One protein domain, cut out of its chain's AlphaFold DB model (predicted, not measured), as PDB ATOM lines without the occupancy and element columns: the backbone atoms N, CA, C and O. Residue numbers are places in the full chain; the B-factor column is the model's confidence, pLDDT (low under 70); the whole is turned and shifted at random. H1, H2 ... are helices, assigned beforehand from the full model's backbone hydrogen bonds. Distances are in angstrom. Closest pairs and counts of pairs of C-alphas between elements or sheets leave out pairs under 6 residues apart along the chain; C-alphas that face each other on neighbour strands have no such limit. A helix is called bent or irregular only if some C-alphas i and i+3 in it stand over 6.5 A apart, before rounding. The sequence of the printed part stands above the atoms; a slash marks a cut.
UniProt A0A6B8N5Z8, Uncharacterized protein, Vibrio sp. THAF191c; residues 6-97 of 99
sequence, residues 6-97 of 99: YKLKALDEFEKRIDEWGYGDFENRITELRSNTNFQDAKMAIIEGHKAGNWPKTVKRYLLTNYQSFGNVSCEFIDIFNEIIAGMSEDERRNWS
ATOM      1  N   TYR A   6       7.639 -47.664  -5.941       95.69
ATOM      2  CA  TYR A   6       7.864 -47.576  -4.489       95.69
ATOM      3  C   TYR A   6       9.164 -46.835  -4.144       95.69
ATOM      4  O   TYR A   6       9.187 -46.054  -3.198       95.69
ATOM      5  N   LYS A   7      10.219 -47.012  -4.952       96.56
ATOM      6  CA  LYS A   7      11.479 -46.273  -4.808       96.56
ATOM      7  C   LYS A   7      11.285 -44.796  -5.138       96.56
ATOM      8  O   LYS A   7      11.719 -43.954  -4.365       96.56
ATOM      9  N   LEU A   8      10.582 -44.489  -6.234       96.75
ATOM     10  CA  LEU A   8      10.218 -43.113  -6.598       96.75
ATOM     11  C   LEU A   8       9.466 -42.421  -5.463       96.75
ATOM     12  O   LEU A   8       9.823 -41.317  -5.076       96.75
ATOM     13  N   LYS A   9       8.478 -43.104  -4.877       97.25
ATOM     14  CA  LYS A   9       7.713 -42.566  -3.753       97.25
ATOM     15  C   LYS A   9       8.600 -42.267  -2.539       97.25
ATOM     16  O   LYS A   9       8.446 -41.202  -1.953       97.25
ATOM     17  N   ALA A  10       9.524 -43.161  -2.181       97.56
ATOM     18  CA  ALA A  10      10.472 -42.913  -1.091       97.56
ATOM     19  C   ALA A  10      11.404 -41.730  -1.394       97.56
ATOM     20  O   ALA A  10      11.588 -40.863  -0.543       97.56
ATOM     21  N   LEU A  11      11.954 -41.666  -2.610       98.12
ATOM     22  CA  LEU A  11      12.821 -40.574  -3.056       98.12
ATOM     23  C   LEU A  11      12.089 -39.223  -3.017       98.12
ATOM     24  O   LEU A  11      12.592 -38.270  -2.432       98.12
ATOM     25  N   ASP A  12      10.873 -39.150  -3.562       98.12
ATOM     26  CA  ASP A  12      10.052 -37.933  -3.558       98.12
ATOM     27  C   ASP A  12       9.661 -37.479  -2.149       98.12
ATOM     28  O   ASP A  12       9.559 -36.280  -1.886       98.12
ATOM     29  N   GLU A  13       9.389 -38.431  -1.257       97.81
ATOM     30  CA  GLU A  13       9.058 -38.158   0.138       97.81
ATOM     31  C   GLU A  13      10.264 -37.555   0.864       97.81
ATOM     32  O   GLU A  13      10.154 -36.484   1.461       97.81
ATOM     33  N   PHE A  14      11.429 -38.194   0.760       98.19
ATOM     34  CA  PHE A  14      12.636 -37.791   1.480       98.19
ATOM     35  C   PHE A  14      13.283 -36.521   0.921       98.19
ATOM     36  O   PHE A  14      13.855 -35.748   1.687       98.19
ATOM     37  N   GLU A  15      13.116 -36.230  -0.368       98.06
ATOM     38  CA  GLU A  15      13.628 -34.992  -0.971       98.06
ATOM     39  C   GLU A  15      12.908 -33.747  -0.445       98.06
ATOM     40  O   GLU A  15      13.470 -32.649  -0.417       98.06
ATOM     41  N   LYS A  16      11.657 -33.925  -0.005       97.19
ATOM     42  CA  LYS A  16      10.818 -32.872   0.575       97.19
ATOM     43  C   LYS A  16      10.961 -32.765   2.093       97.19
ATOM     44  O   LYS A  16      10.464 -31.796   2.666       97.19
ATOM     45  N   ARG A  17      11.616 -33.730   2.747       96.50
ATOM     46  CA  ARG A  17      11.834 -33.712   4.197       96.50
ATOM     47  C   ARG A  17      12.798 -32.595   4.587       96.50
ATOM     48  O   ARG A  17      13.811 -32.362   3.929       96.50
ATOM     49  N   ILE A  18      12.469 -31.923   5.684       93.56
ATOM     50  CA  ILE A  18      13.287 -30.862   6.295       93.56
ATOM     51  C   ILE A  18      13.806 -31.260   7.677       93.56
ATOM     52  O   ILE A  18      14.633 -30.560   8.252       93.56
ATOM     53  N   ASP A  19      13.291 -32.360   8.216       94.31
ATOM     54  CA  ASP A  19      13.627 -32.883   9.524       94.31
ATOM     55  C   ASP A  19      14.926 -33.696   9.500       94.31
ATOM     56  O   ASP A  19      15.511 -33.978   8.444       94.31
ATOM     57  N   GLU A  20      15.409 -34.043  10.691       91.56
ATOM     58  CA  GLU A  20      16.602 -34.861  10.818       91.56
ATOM     59  C   GLU A  20      16.289 -36.338  10.592       91.56
ATOM     60  O   GLU A  20      15.681 -36.991  11.432       91.56
ATOM     61  N   TRP A  21      16.724 -36.856   9.443       96.94
ATOM     62  CA  TRP A  21      16.627 -38.271   9.086       96.94
ATOM     63  C   TRP A  21      17.984 -38.836   8.655       96.94
ATOM     64  O   TRP A  21      18.862 -38.089   8.196       96.94
ATOM     65  N   GLY A  22      18.144 -40.152   8.791       96.44
ATOM     66  CA  GLY A  22      19.331 -40.909   8.397       96.44
ATOM     67  C   GLY A  22      19.046 -42.066   7.440       96.44
ATOM     68  O   GLY A  22      17.898 -42.419   7.176       96.44
ATOM     69  N   TYR A  23      20.107 -42.680   6.912       96.50
ATOM     70  CA  TYR A  23      20.020 -43.769   5.929       96.50
ATOM     71  C   TYR A  23      19.068 -44.906   6.355       96.50
ATOM     72  O   TYR A  23      18.314 -45.412   5.524       96.50
ATOM     73  N   GLY A  24      19.033 -45.249   7.649       96.44
ATOM     74  CA  GLY A  24      18.135 -46.267   8.200       96.44
ATOM     75  C   GLY A  24      16.649 -45.906   8.090       96.44
ATOM     76  O   GLY A  24      15.832 -46.780   7.817       96.44
ATOM     77  N   ASP A  25      16.284 -44.624   8.209       97.69
ATOM     78  CA  ASP A  25      14.895 -44.180   8.017       97.69
ATOM     79  C   ASP A  25      14.445 -44.403   6.572       97.69
ATOM     80  O   ASP A  25      13.317 -44.825   6.317       97.69
ATOM     81  N   PHE A  26      15.342 -44.152   5.615       97.81
ATOM     82  CA  PHE A  26      15.076 -44.384   4.199       97.81
ATOM     83  C   PHE A  26      14.929 -45.882   3.892       97.81
ATOM     84  O   PHE A  26      14.002 -46.286   3.189       97.81
ATOM     85  N   GLU A  27      15.799 -46.725   4.454       96.62
ATOM     86  CA  GLU A  27      15.733 -48.188   4.309       96.62
ATOM     87  C   GLU A  27      14.446 -48.778   4.900       96.62
ATOM     88  O   GLU A  27      13.774 -49.598   4.260       96.62
ATOM     89  N   ASN A  28      14.059 -48.306   6.085       96.38
ATOM     90  CA  ASN A  28      12.796 -48.672   6.712       96.38
ATOM     91  C   ASN A  28      11.619 -48.242   5.837       96.38
ATOM     92  O   ASN A  28      10.728 -49.050   5.571       96.38
ATOM     93  N   ARG A  29      11.650 -47.018   5.295       97.00
ATOM     94  CA  ARG A  29      10.572 -46.530   4.432       97.00
ATOM     95  C   ARG A  29      10.403 -47.367   3.168       97.00
ATOM     96  O   ARG A  29       9.276 -47.652   2.770       97.00
ATOM     97  N   ILE A  30      11.498 -47.782   2.535       96.75
ATOM     98  CA  ILE A  30      11.443 -48.681   1.374       96.75
ATOM     99  C   ILE A  30      10.712 -49.984   1.732       96.75
ATOM    100  O   ILE A  30       9.843 -50.421   0.974       96.75
ATOM    101  N   THR A  31      10.997 -50.533   2.916       94.88
ATOM    102  CA  THR A  31      10.372 -51.756   3.446       94.88
ATOM    103  C   THR A  31       8.898 -51.578   3.800       94.88
ATOM    104  O   THR A  31       8.089 -52.470   3.553       94.88
ATOM    105  N   GLU A  32       8.508 -50.409   4.305       95.62
ATOM    106  CA  GLU A  32       7.099 -50.072   4.537       95.62
ATOM    107  C   GLU A  32       6.302 -49.938   3.235       95.62
ATOM    108  O   GLU A  32       5.131 -50.312   3.171       95.62
ATOM    109  N   LEU A  33       6.917 -49.384   2.186       96.25
ATOM    110  CA  LEU A  33       6.255 -49.172   0.899       96.25
ATOM    111  C   LEU A  33       6.106 -50.458   0.086       96.25
ATOM    112  O   LEU A  33       5.220 -50.537  -0.770       96.25
ATOM    113  N   ARG A  34       6.966 -51.453   0.324       95.12
ATOM    114  CA  ARG A  34       6.904 -52.751  -0.341       95.12
ATOM    115  C   ARG A  34       7.460 -53.843   0.567       95.12
ATOM    116  O   ARG A  34       8.639 -53.850   0.898       95.12
ATOM    117  N   SER A  35       6.625 -54.830   0.882       89.38
ATOM    118  CA  SER A  35       7.065 -56.023   1.602       89.38
ATOM    119  C   SER A  35       8.099 -56.824   0.799       89.38
ATOM    120  O   SER A  35       8.101 -56.815  -0.435       89.38
ATOM    121  N   ASN A  36       8.963 -57.551   1.513       89.06
ATOM    122  CA  ASN A  36      10.060 -58.359   0.961       89.06
ATOM    123  C   ASN A  36      11.176 -57.566   0.258       89.06
ATOM    124  O   ASN A  36      11.915 -58.141  -0.542       89.06
ATOM    125  N   THR A  37      11.325 -56.273   0.543       90.94
ATOM    126  CA  THR A  37      12.539 -55.528   0.181       90.94
ATOM    127  C   THR A  37      13.614 -55.683   1.247       90.94
ATOM    128  O   THR A  37      13.351 -56.107   2.373       90.94
ATOM    129  N   ASN A  38      14.839 -55.301   0.903       88.50
ATOM    130  CA  ASN A  38      15.937 -55.194   1.858       88.50
ATOM    131  C   ASN A  38      16.804 -53.957   1.563       88.50
ATOM    132  O   ASN A  38      16.479 -53.136   0.705       88.50
ATOM    133  N   PHE A  39      17.930 -53.820   2.264       88.75
ATOM    134  CA  PHE A  39      18.841 -52.684   2.094       88.75
ATOM    135  C   PHE A  39      19.372 -52.526   0.653       88.75
ATOM    136  O   PHE A  39      19.686 -51.413   0.238       88.75
ATOM    137  N   GLN A  40      19.445 -53.598  -0.149       92.81
ATOM    138  CA  GLN A  40      19.853 -53.512  -1.558       92.81
ATOM    139  C   GLN A  40      18.835 -52.735  -2.399       92.81
ATOM    140  O   GLN A  40      19.225 -52.003  -3.306       92.81
ATOM    141  N   ASP A  41      17.538 -52.825  -2.088       95.00
ATOM    142  CA  ASP A  41      16.513 -52.021  -2.761       95.00
ATOM    143  C   ASP A  41      16.714 -50.528  -2.507       95.00
ATOM    144  O   ASP A  41      16.609 -49.725  -3.439       95.00
ATOM    145  N   ALA A  42      17.030 -50.168  -1.262       95.62
ATOM    146  CA  ALA A  42      17.334 -48.796  -0.882       95.62
ATOM    147  C   ALA A  42      18.607 -48.303  -1.574       95.62
ATOM    148  O   ALA A  42      18.591 -47.238  -2.189       95.62
ATOM    149  N   LYS A  43      19.675 -49.111  -1.585       95.38
ATOM    150  CA  LYS A  43      20.904 -48.786  -2.320       95.38
ATOM    151  C   LYS A  43      20.639 -48.521  -3.794       95.38
ATOM    152  O   LYS A  43      21.060 -47.498  -4.331       95.38
ATOM    153  N   MET A  44      19.892 -49.417  -4.436       95.88
ATOM    154  CA  MET A  44      19.518 -49.260  -5.834       95.88
ATOM    155  C   MET A  44      18.689 -47.996  -6.063       95.88
ATOM    156  O   MET A  44      18.927 -47.318  -7.054       95.88
ATOM    157  N   ALA A  45      17.775 -47.638  -5.154       96.62
ATOM    158  CA  ALA A  45      17.019 -46.390  -5.248       96.62
ATOM    159  C   ALA A  45      17.932 -45.153  -5.214       96.62
ATOM    160  O   ALA A  45      17.740 -44.238  -6.009       96.62
ATOM    161  N   ILE A  46      18.952 -45.141  -4.353       97.62
ATOM    162  CA  ILE A  46      19.916 -44.035  -4.255       97.62
ATOM    163  C   ILE A  46      20.790 -43.944  -5.513       97.62
ATOM    164  O   ILE A  46      20.955 -42.856  -6.063       97.62
ATOM    165  N   ILE A  47      21.289 -45.072  -6.028       96.56
ATOM    166  CA  ILE A  47      22.075 -45.110  -7.276       96.56
ATOM    167  C   ILE A  47      21.230 -44.645  -8.467       96.56
ATOM    168  O   ILE A  47      21.681 -43.848  -9.290       96.56
ATOM    169  N   GLU A  48      20.005 -45.157  -8.584       95.94
ATOM    170  CA  GLU A  48      19.058 -44.775  -9.633       95.94
ATOM    171  C   GLU A  48      18.689 -43.289  -9.531       95.94
ATOM    172  O   GLU A  48      18.656 -42.595 -10.550       95.94
ATOM    173  N   GLY A  49      18.474 -42.791  -8.312       96.06
ATOM    174  CA  GLY A  49      18.165 -41.395  -8.038       96.06
ATOM    175  C   GLY A  49      19.310 -40.449  -8.401       96.06
ATOM    176  O   GLY A  49      19.062 -39.419  -9.030       96.06
ATOM    177  N   HIS A  50      20.556 -40.828  -8.094       96.25
ATOM    178  CA  HIS A  50      21.752 -40.083  -8.503       96.25
ATOM    179  C   HIS A  50      21.872 -40.007 -10.023       96.25
ATOM    180  O   HIS A  50      21.970 -38.922 -10.587       96.25
ATOM    181  N   LYS A  51      21.764 -41.154 -10.706       94.88
ATOM    182  CA  LYS A  51      21.839 -41.231 -12.176       94.88
ATOM    183  C   LYS A  51      20.756 -40.409 -12.874       94.88
ATOM    184  O   LYS A  51      20.971 -39.948 -13.990       94.88
ATOM    185  N   ALA A  52      19.590 -40.262 -12.247       94.62
ATOM    186  CA  ALA A  52      18.501 -39.443 -12.764       94.62
ATOM    187  C   ALA A  52      18.683 -37.939 -12.488       94.62
ATOM    188  O   ALA A  52      18.052 -37.136 -13.166       94.62
ATOM    189  N   GLY A  53      19.501 -37.554 -11.502       93.06
ATOM    190  CA  GLY A  53      19.782 -36.156 -11.151       93.06
ATOM    191  C   GLY A  53      18.647 -35.408 -10.438       93.06
ATOM    192  O   GLY A  53      18.760 -34.205 -10.224       93.06
ATOM    193  N   ASN A  54      17.560 -36.089 -10.059       92.94
ATOM    194  CA  ASN A  54      16.337 -35.438  -9.564       92.94
ATOM    195  C   ASN A  54      16.232 -35.340  -8.032       92.94
ATOM    196  O   ASN A  54      15.472 -34.509  -7.542       92.94
ATOM    197  N   TRP A  55      16.975 -36.160  -7.277       97.25
ATOM    198  CA  TRP A  55      16.887 -36.218  -5.804       97.25
ATOM    199  C   TRP A  55      18.231 -35.933  -5.109       97.25
ATOM    200  O   TRP A  55      18.727 -36.762  -4.336       97.25
ATOM    201  N   PRO A  56      18.881 -34.790  -5.406       96.19
ATOM    202  CA  PRO A  56      20.225 -34.502  -4.917       96.19
ATOM    203  C   PRO A  56      20.302 -34.409  -3.386       96.19
ATOM    204  O   PRO A  56      21.311 -34.826  -2.813       96.19
ATOM    205  N   LYS A  57      19.264 -33.909  -2.694       96.88
ATOM    206  CA  LYS A  57      19.293 -33.801  -1.224       96.88
ATOM    207  C   LYS A  57      19.201 -35.173  -0.573       96.88
ATOM    208  O   LYS A  57      19.941 -35.451   0.369       96.88
ATOM    209  N   THR A  58      18.325 -36.026  -1.095       97.94
ATOM    210  CA  THR A  58      18.115 -37.388  -0.601       97.94
ATOM    211  C   THR A  58      19.369 -38.224  -0.776       97.94
ATOM    212  O   THR A  58      19.845 -38.815   0.191       97.94
ATOM    213  N   VAL A  59      19.953 -38.214  -1.979       97.69
ATOM    214  CA  VAL A  59      21.189 -38.951  -2.273       97.69
ATOM    215  C   VAL A  59      22.323 -38.480  -1.358       97.69
ATOM    216  O   VAL A  59      22.950 -39.303  -0.690       97.69
ATOM    217  N   LYS A  60      22.539 -37.159  -1.253       96.94
ATOM    218  CA  LYS A  60      23.561 -36.571  -0.374       96.94
ATOM    219  C   LYS A  60      23.369 -36.993   1.078       96.94
ATOM    220  O   LYS A  60      24.289 -37.527   1.689       96.94
ATOM    221  N   ARG A  61      22.177 -36.794   1.637       97.06
ATOM    222  CA  ARG A  61      21.916 -37.069   3.054       97.06
ATOM    223  C   ARG A  61      21.984 -38.557   3.390       97.06
ATOM    224  O   ARG A  61      22.545 -38.911   4.428       97.06
ATOM    225  N   TYR A  62      21.486 -39.425   2.510       97.56
ATOM    226  CA  TYR A  62      21.612 -40.871   2.682       97.56
ATOM    227  C   TYR A  62      23.087 -41.277   2.792       97.56
ATOM    228  O   TYR A  62      23.476 -41.934   3.753       97.56
ATOM    229  N   LEU A  63      23.929 -40.831   1.854       97.19
ATOM    230  CA  LEU A  63      25.341 -41.219   1.831       97.19
ATOM    231  C   LEU A  63      26.141 -40.634   2.992       97.19
ATOM    232  O   LEU A  63      26.962 -41.334   3.579       97.19
ATOM    233  N   LEU A  64      25.883 -39.381   3.360       96.25
ATOM    234  CA  LEU A  64      26.573 -38.738   4.475       96.25
ATOM    235  C   LEU A  64      26.241 -39.401   5.818       96.25
ATOM    236  O   LEU A  64      27.141 -39.676   6.608       96.25
ATOM    237  N   THR A  65      24.969 -39.722   6.061       96.44
ATOM    238  CA  THR A  65      24.555 -40.403   7.302       96.44
ATOM    239  C   THR A  65      24.995 -41.870   7.339       96.44
ATOM    240  O   THR A  65      25.335 -42.381   8.409       96.44
ATOM    241  N   ASN A  66      25.063 -42.540   6.183       95.62
ATOM    242  CA  ASN A  66      25.661 -43.868   6.060       95.62
ATOM    243  C   ASN A  66      27.159 -43.830   6.405       95.62
ATOM    244  O   ASN A  66      27.609 -44.567   7.281       95.62
ATOM    245  N   TYR A  67      27.907 -42.894   5.810       95.19
ATOM    246  CA  TYR A  67      29.331 -42.713   6.082       95.19
ATOM    247  C   TYR A  67      29.607 -42.383   7.551       95.19
ATOM    248  O   TYR A  67      30.503 -42.969   8.149       95.19
ATOM    249  N   GLN A  68      28.821 -41.500   8.173       94.00
ATOM    250  CA  GLN A  68      28.968 -41.191   9.600       94.00
ATOM    251  C   GLN A  68      28.779 -42.414  10.503       94.00
ATOM    252  O   GLN A  68      29.405 -42.498  11.557       94.00
ATOM    253  N   SER A  69      27.938 -43.365  10.094       93.12
ATOM    254  CA  SER A  69      27.638 -44.555  10.894       93.12
ATOM    255  C   SER A  69      28.705 -45.643  10.766       93.12
ATOM    256  O   SER A  69      28.964 -46.353  11.735       93.12
ATOM    257  N   PHE A  70      29.333 -45.783   9.593       92.50
ATOM    258  CA  PHE A  70      30.264 -46.885   9.304       92.50
ATOM    259  C   PHE A  70      31.722 -46.454   9.091       92.50
ATOM    260  O   PHE A  70      32.616 -47.297   9.066       92.50
ATOM    261  N   GLY A  71      31.983 -45.158   8.915       91.88
ATOM    262  CA  GLY A  71      33.292 -44.621   8.528       91.88
ATOM    263  C   GLY A  71      33.694 -44.932   7.082       91.88
ATOM    264  O   GLY A  71      34.826 -44.657   6.688       91.88
ATOM    265  N   ASN A  72      32.797 -45.529   6.294       92.50
ATOM    266  CA  ASN A  72      32.972 -45.824   4.877       92.50
ATOM    267  C   ASN A  72      31.611 -45.869   4.162       92.50
ATOM    268  O   ASN A  72      30.559 -45.823   4.797       92.50
ATOM    269  N   VAL A  73      31.645 -45.949   2.831       93.31
ATOM    270  CA  VAL A  73      30.482 -46.284   1.999       93.31
ATOM    271  C   VAL A  73      30.764 -47.573   1.230       93.31
ATOM    272  O   VAL A  73      31.919 -47.945   1.018       93.31
ATOM    273  N   SER A  74      29.710 -48.272   0.808       92.12
ATOM    274  CA  SER A  74      29.856 -49.451  -0.061       92.12
ATOM    275  C   SER A  74      30.497 -49.083  -1.405       92.12
ATOM    276  O   SER A  74      30.408 -47.934  -1.838       92.12
ATOM    277  N   CYS A  75      31.132 -50.047  -2.080       92.50
ATOM    278  CA  CYS A  75      31.901 -49.778  -3.300       92.50
ATOM    279  C   CYS A  75      31.061 -49.145  -4.417       92.50
ATOM    280  O   CYS A  75      31.551 -48.274  -5.128       92.50
ATOM    281  N   GLU A  76      29.781 -49.499  -4.512       93.94
ATOM    282  CA  GLU A  76      28.837 -48.950  -5.488       93.94
ATOM    283  C   GLU A  76      28.530 -47.460  -5.269       93.94
ATOM    284  O   GLU A  76      27.988 -46.800  -6.154       93.94
ATOM    285  N   PHE A  77      28.867 -46.930  -4.092       95.50
ATOM    286  CA  PHE A  77      28.669 -45.536  -3.724       95.50
ATOM    287  C   PHE A  77      29.940 -44.698  -3.765       95.50
ATOM    288  O   PHE A  77      29.823 -43.485  -3.631       95.50
ATOM    289  N   ILE A  78      31.127 -45.288  -3.940       95.12
ATOM    290  CA  ILE A  78      32.399 -44.554  -3.836       95.12
ATOM    291  C   ILE A  78      32.431 -43.367  -4.802       95.12
ATOM    292  O   ILE A  78      32.694 -42.244  -4.375       95.12
ATOM    293  N   ASP A  79      32.102 -43.589  -6.074       95.75
ATOM    294  CA  ASP A  79      32.139 -42.529  -7.086       95.75
ATOM    295  C   ASP A  79      31.111 -41.429  -6.783       95.75
ATOM    296  O   ASP A  79      31.449 -40.248  -6.749       95.75
ATOM    297  N   ILE A  80      29.881 -41.828  -6.446       96.81
ATOM    298  CA  ILE A  80      28.785 -40.912  -6.091       96.81
ATOM    299  C   ILE A  80      29.160 -40.067  -4.867       96.81
ATOM    300  O   ILE A  80      28.945 -38.857  -4.826       96.81
ATOM    301  N   PHE A  81      29.741 -40.703  -3.853       96.50
ATOM    302  CA  PHE A  81      30.159 -40.050  -2.624       96.50
ATOM    303  C   PHE A  81      31.294 -39.055  -2.870       96.50
ATOM    304  O   PHE A  81      31.239 -37.932  -2.370       96.50
ATOM    305  N   ASN A  82      32.281 -39.426  -3.687       95.06
ATOM    306  CA  ASN A  82      33.372 -38.535  -4.073       95.06
ATOM    307  C   ASN A  82      32.864 -37.309  -4.842       95.06
ATOM    308  O   ASN A  82      33.304 -36.197  -4.559       95.06
ATOM    309  N   GLU A  83      31.913 -37.485  -5.764       95.50
ATOM    310  CA  GLU A  83      31.261 -36.375  -6.475       95.50
ATOM    311  C   GLU A  83      30.550 -35.421  -5.503       95.50
ATOM    312  O   GLU A  83      30.701 -34.201  -5.593       95.50
ATOM    313  N   ILE A  84      29.821 -35.969  -4.529       95.06
ATOM    314  CA  ILE A  84      29.116 -35.180  -3.513       95.06
ATOM    315  C   ILE A  84      30.099 -34.400  -2.648       95.06
ATOM    316  O   ILE A  84      29.907 -33.200  -2.455       95.06
ATOM    317  N   ILE A  85      31.165 -35.041  -2.161       93.69
ATOM    318  CA  ILE A  85      32.199 -34.364  -1.373       93.69
ATOM    319  C   ILE A  85      32.861 -33.268  -2.202       93.69
ATOM    320  O   ILE A  85      33.027 -32.153  -1.706       93.69
ATOM    321  N   ALA A  86      33.218 -33.550  -3.456       93.19
ATOM    322  CA  ALA A  86      33.841 -32.579  -4.350       93.19
ATOM    323  C   ALA A  86      32.971 -31.326  -4.542       93.19
ATOM    324  O   ALA A  86      33.515 -30.225  -4.609       93.19
ATOM    325  N   GLY A  87      31.644 -31.480  -4.555       92.38
ATOM    326  CA  GLY A  87      30.685 -30.375  -4.633       92.38
ATOM    327  C   GLY A  87      30.370 -29.665  -3.308       92.38
ATOM    328  O   GLY A  87      29.677 -28.650  -3.333       92.38
ATOM    329  N   MET A  88      30.835 -30.171  -2.161       93.50
ATOM    330  CA  MET A  88      30.589 -29.565  -0.845       93.50
ATOM    331  C   MET A  88      31.587 -28.456  -0.517       93.50
ATOM    332  O   MET A  88      32.785 -28.585  -0.787       93.50
ATOM    333  N   SER A  89      31.102 -27.414   0.162       91.69
ATOM    334  CA  SER A  89      31.973 -26.391   0.751       91.69
ATOM    335  C   SER A  89      32.768 -26.938   1.944       91.69
ATOM    336  O   SER A  89      32.421 -27.965   2.533       91.69
ATOM    337  N   GLU A  90      33.835 -26.240   2.341       88.50
ATOM    338  CA  GLU A  90      34.628 -26.624   3.517       88.50
ATOM    339  C   GLU A  90      33.793 -26.635   4.804       88.50
ATOM    340  O   GLU A  90      33.926 -27.552   5.615       88.50
ATOM    341  N   ASP A  91      32.892 -25.664   4.969       89.62
ATOM    342  CA  ASP A  91      31.991 -25.592   6.123       89.62
ATOM    343  C   ASP A  91      31.022 -26.776   6.154       89.62
ATOM    344  O   ASP A  91      30.812 -27.389   7.202       89.62
ATOM    345  N   GLU A  92      30.470 -27.161   5.000       89.25
ATOM    346  CA  GLU A  92      29.621 -28.346   4.913       89.25
ATOM    347  C   GLU A  92      30.397 -29.615   5.274       89.25
ATOM    348  O   GLU A  92      29.899 -30.440   6.039       89.25
ATOM    349  N   ARG A  93      31.628 -29.778   4.776       88.25
ATOM    350  CA  ARG A  93      32.459 -30.948   5.106       88.25
ATOM    351  C   ARG A  93      32.748 -31.029   6.603       88.25
ATOM    352  O   ARG A  93      32.608 -32.104   7.189       88.25
ATOM    353  N   ARG A  94      33.062 -29.893   7.238       87.62
ATOM    354  CA  ARG A  94      33.272 -29.800   8.692       87.62
ATOM    355  C   ARG A  94      32.018 -30.172   9.477       87.62
ATOM    356  O   ARG A  94      32.118 -30.968  10.406       87.62
ATOM    357  N   ASN A  95      30.851 -29.664   9.076       87.69
ATOM    358  CA  ASN A  95      29.574 -29.986   9.725       87.69
ATOM    359  C   ASN A  95      29.268 -31.489   9.683       87.69
ATOM    360  O   ASN A  95      28.700 -32.036  10.624       87.69
ATOM    361  N   TRP A  96      29.691 -32.170   8.619       87.81
ATOM    362  CA  TRP A  96      29.529 -33.614   8.474       87.81
ATOM    363  C   TRP A  96      30.686 -34.438   9.057       87.81
ATOM    364  O   TRP A  96      30.646 -35.666   8.986       87.81
ATOM    365  N   SER A  97      31.679 -33.799   9.689       84.88
ATOM    366  CA  SER A  97      32.900 -34.441  10.208       84.88
ATOM    367  C   SER A  97      33.675 -35.233   9.146       84.88
ATOM    368  O   SER A  97      34.326 -36.234   9.450       84.88
TER     369      SER A  97
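What this domain is: This is residues 6 to 97 of the 99 residues of an uncharacterized protein of Vibrio sp. THAF191c (UniProt A0A6B8N5Z8). H4 runs through the middle of a cluster of crossed helices, with H1, H2 and H3 packed on one side, H5 on the other and short H6 beyond H5. The 92 printed residues have six named helices, H1 to H6 in chain order, and no named strand: all helix. The whole is compact, radius of gyration of the C-alphas 12.6 A, spanning 40 by 28 by 24 A.

How they stand to each other: H4, residues 56 to 70, forms a hairpin with H3, residues 39 to 52, at 39 degrees; closest C-alphas Ile 46 and Val 59, 5.6 A. H2, residues 23 to 33, touches H4's residues 61 to 66 alone; closest C-alphas Tyr 23 and Tyr 62, 4.6 A. H1, residues 6 to 15, forms a hairpin with H2; closest C-alphas Tyr 6 and Leu 33, 5.8 A. H5, residues 75 to 87, touches H4's residues 60 to 63 alone; closest C-alphas Lys 60 and Ile 84, 6.5 A. H6, residues 90 to 95, is close to H5 but not clearly touching. Every O i to N i+4 pair is within hydrogen-bond range except in H5, 7 of 9.

Where its parts are: H1 begins at C-alpha 6 (7.864, -47.576, -4.489); H6 ends at C-alpha 95 (29.574, -29.986, 9.725). H4 is 21.4 A long, H3 19.9 A. H5, 19.5 A, is irregular: C-alphas 76 and 79 are 7.4 A apart.

The domain as a whole: The printed part has no cut and no long link; no printed residue is under 70.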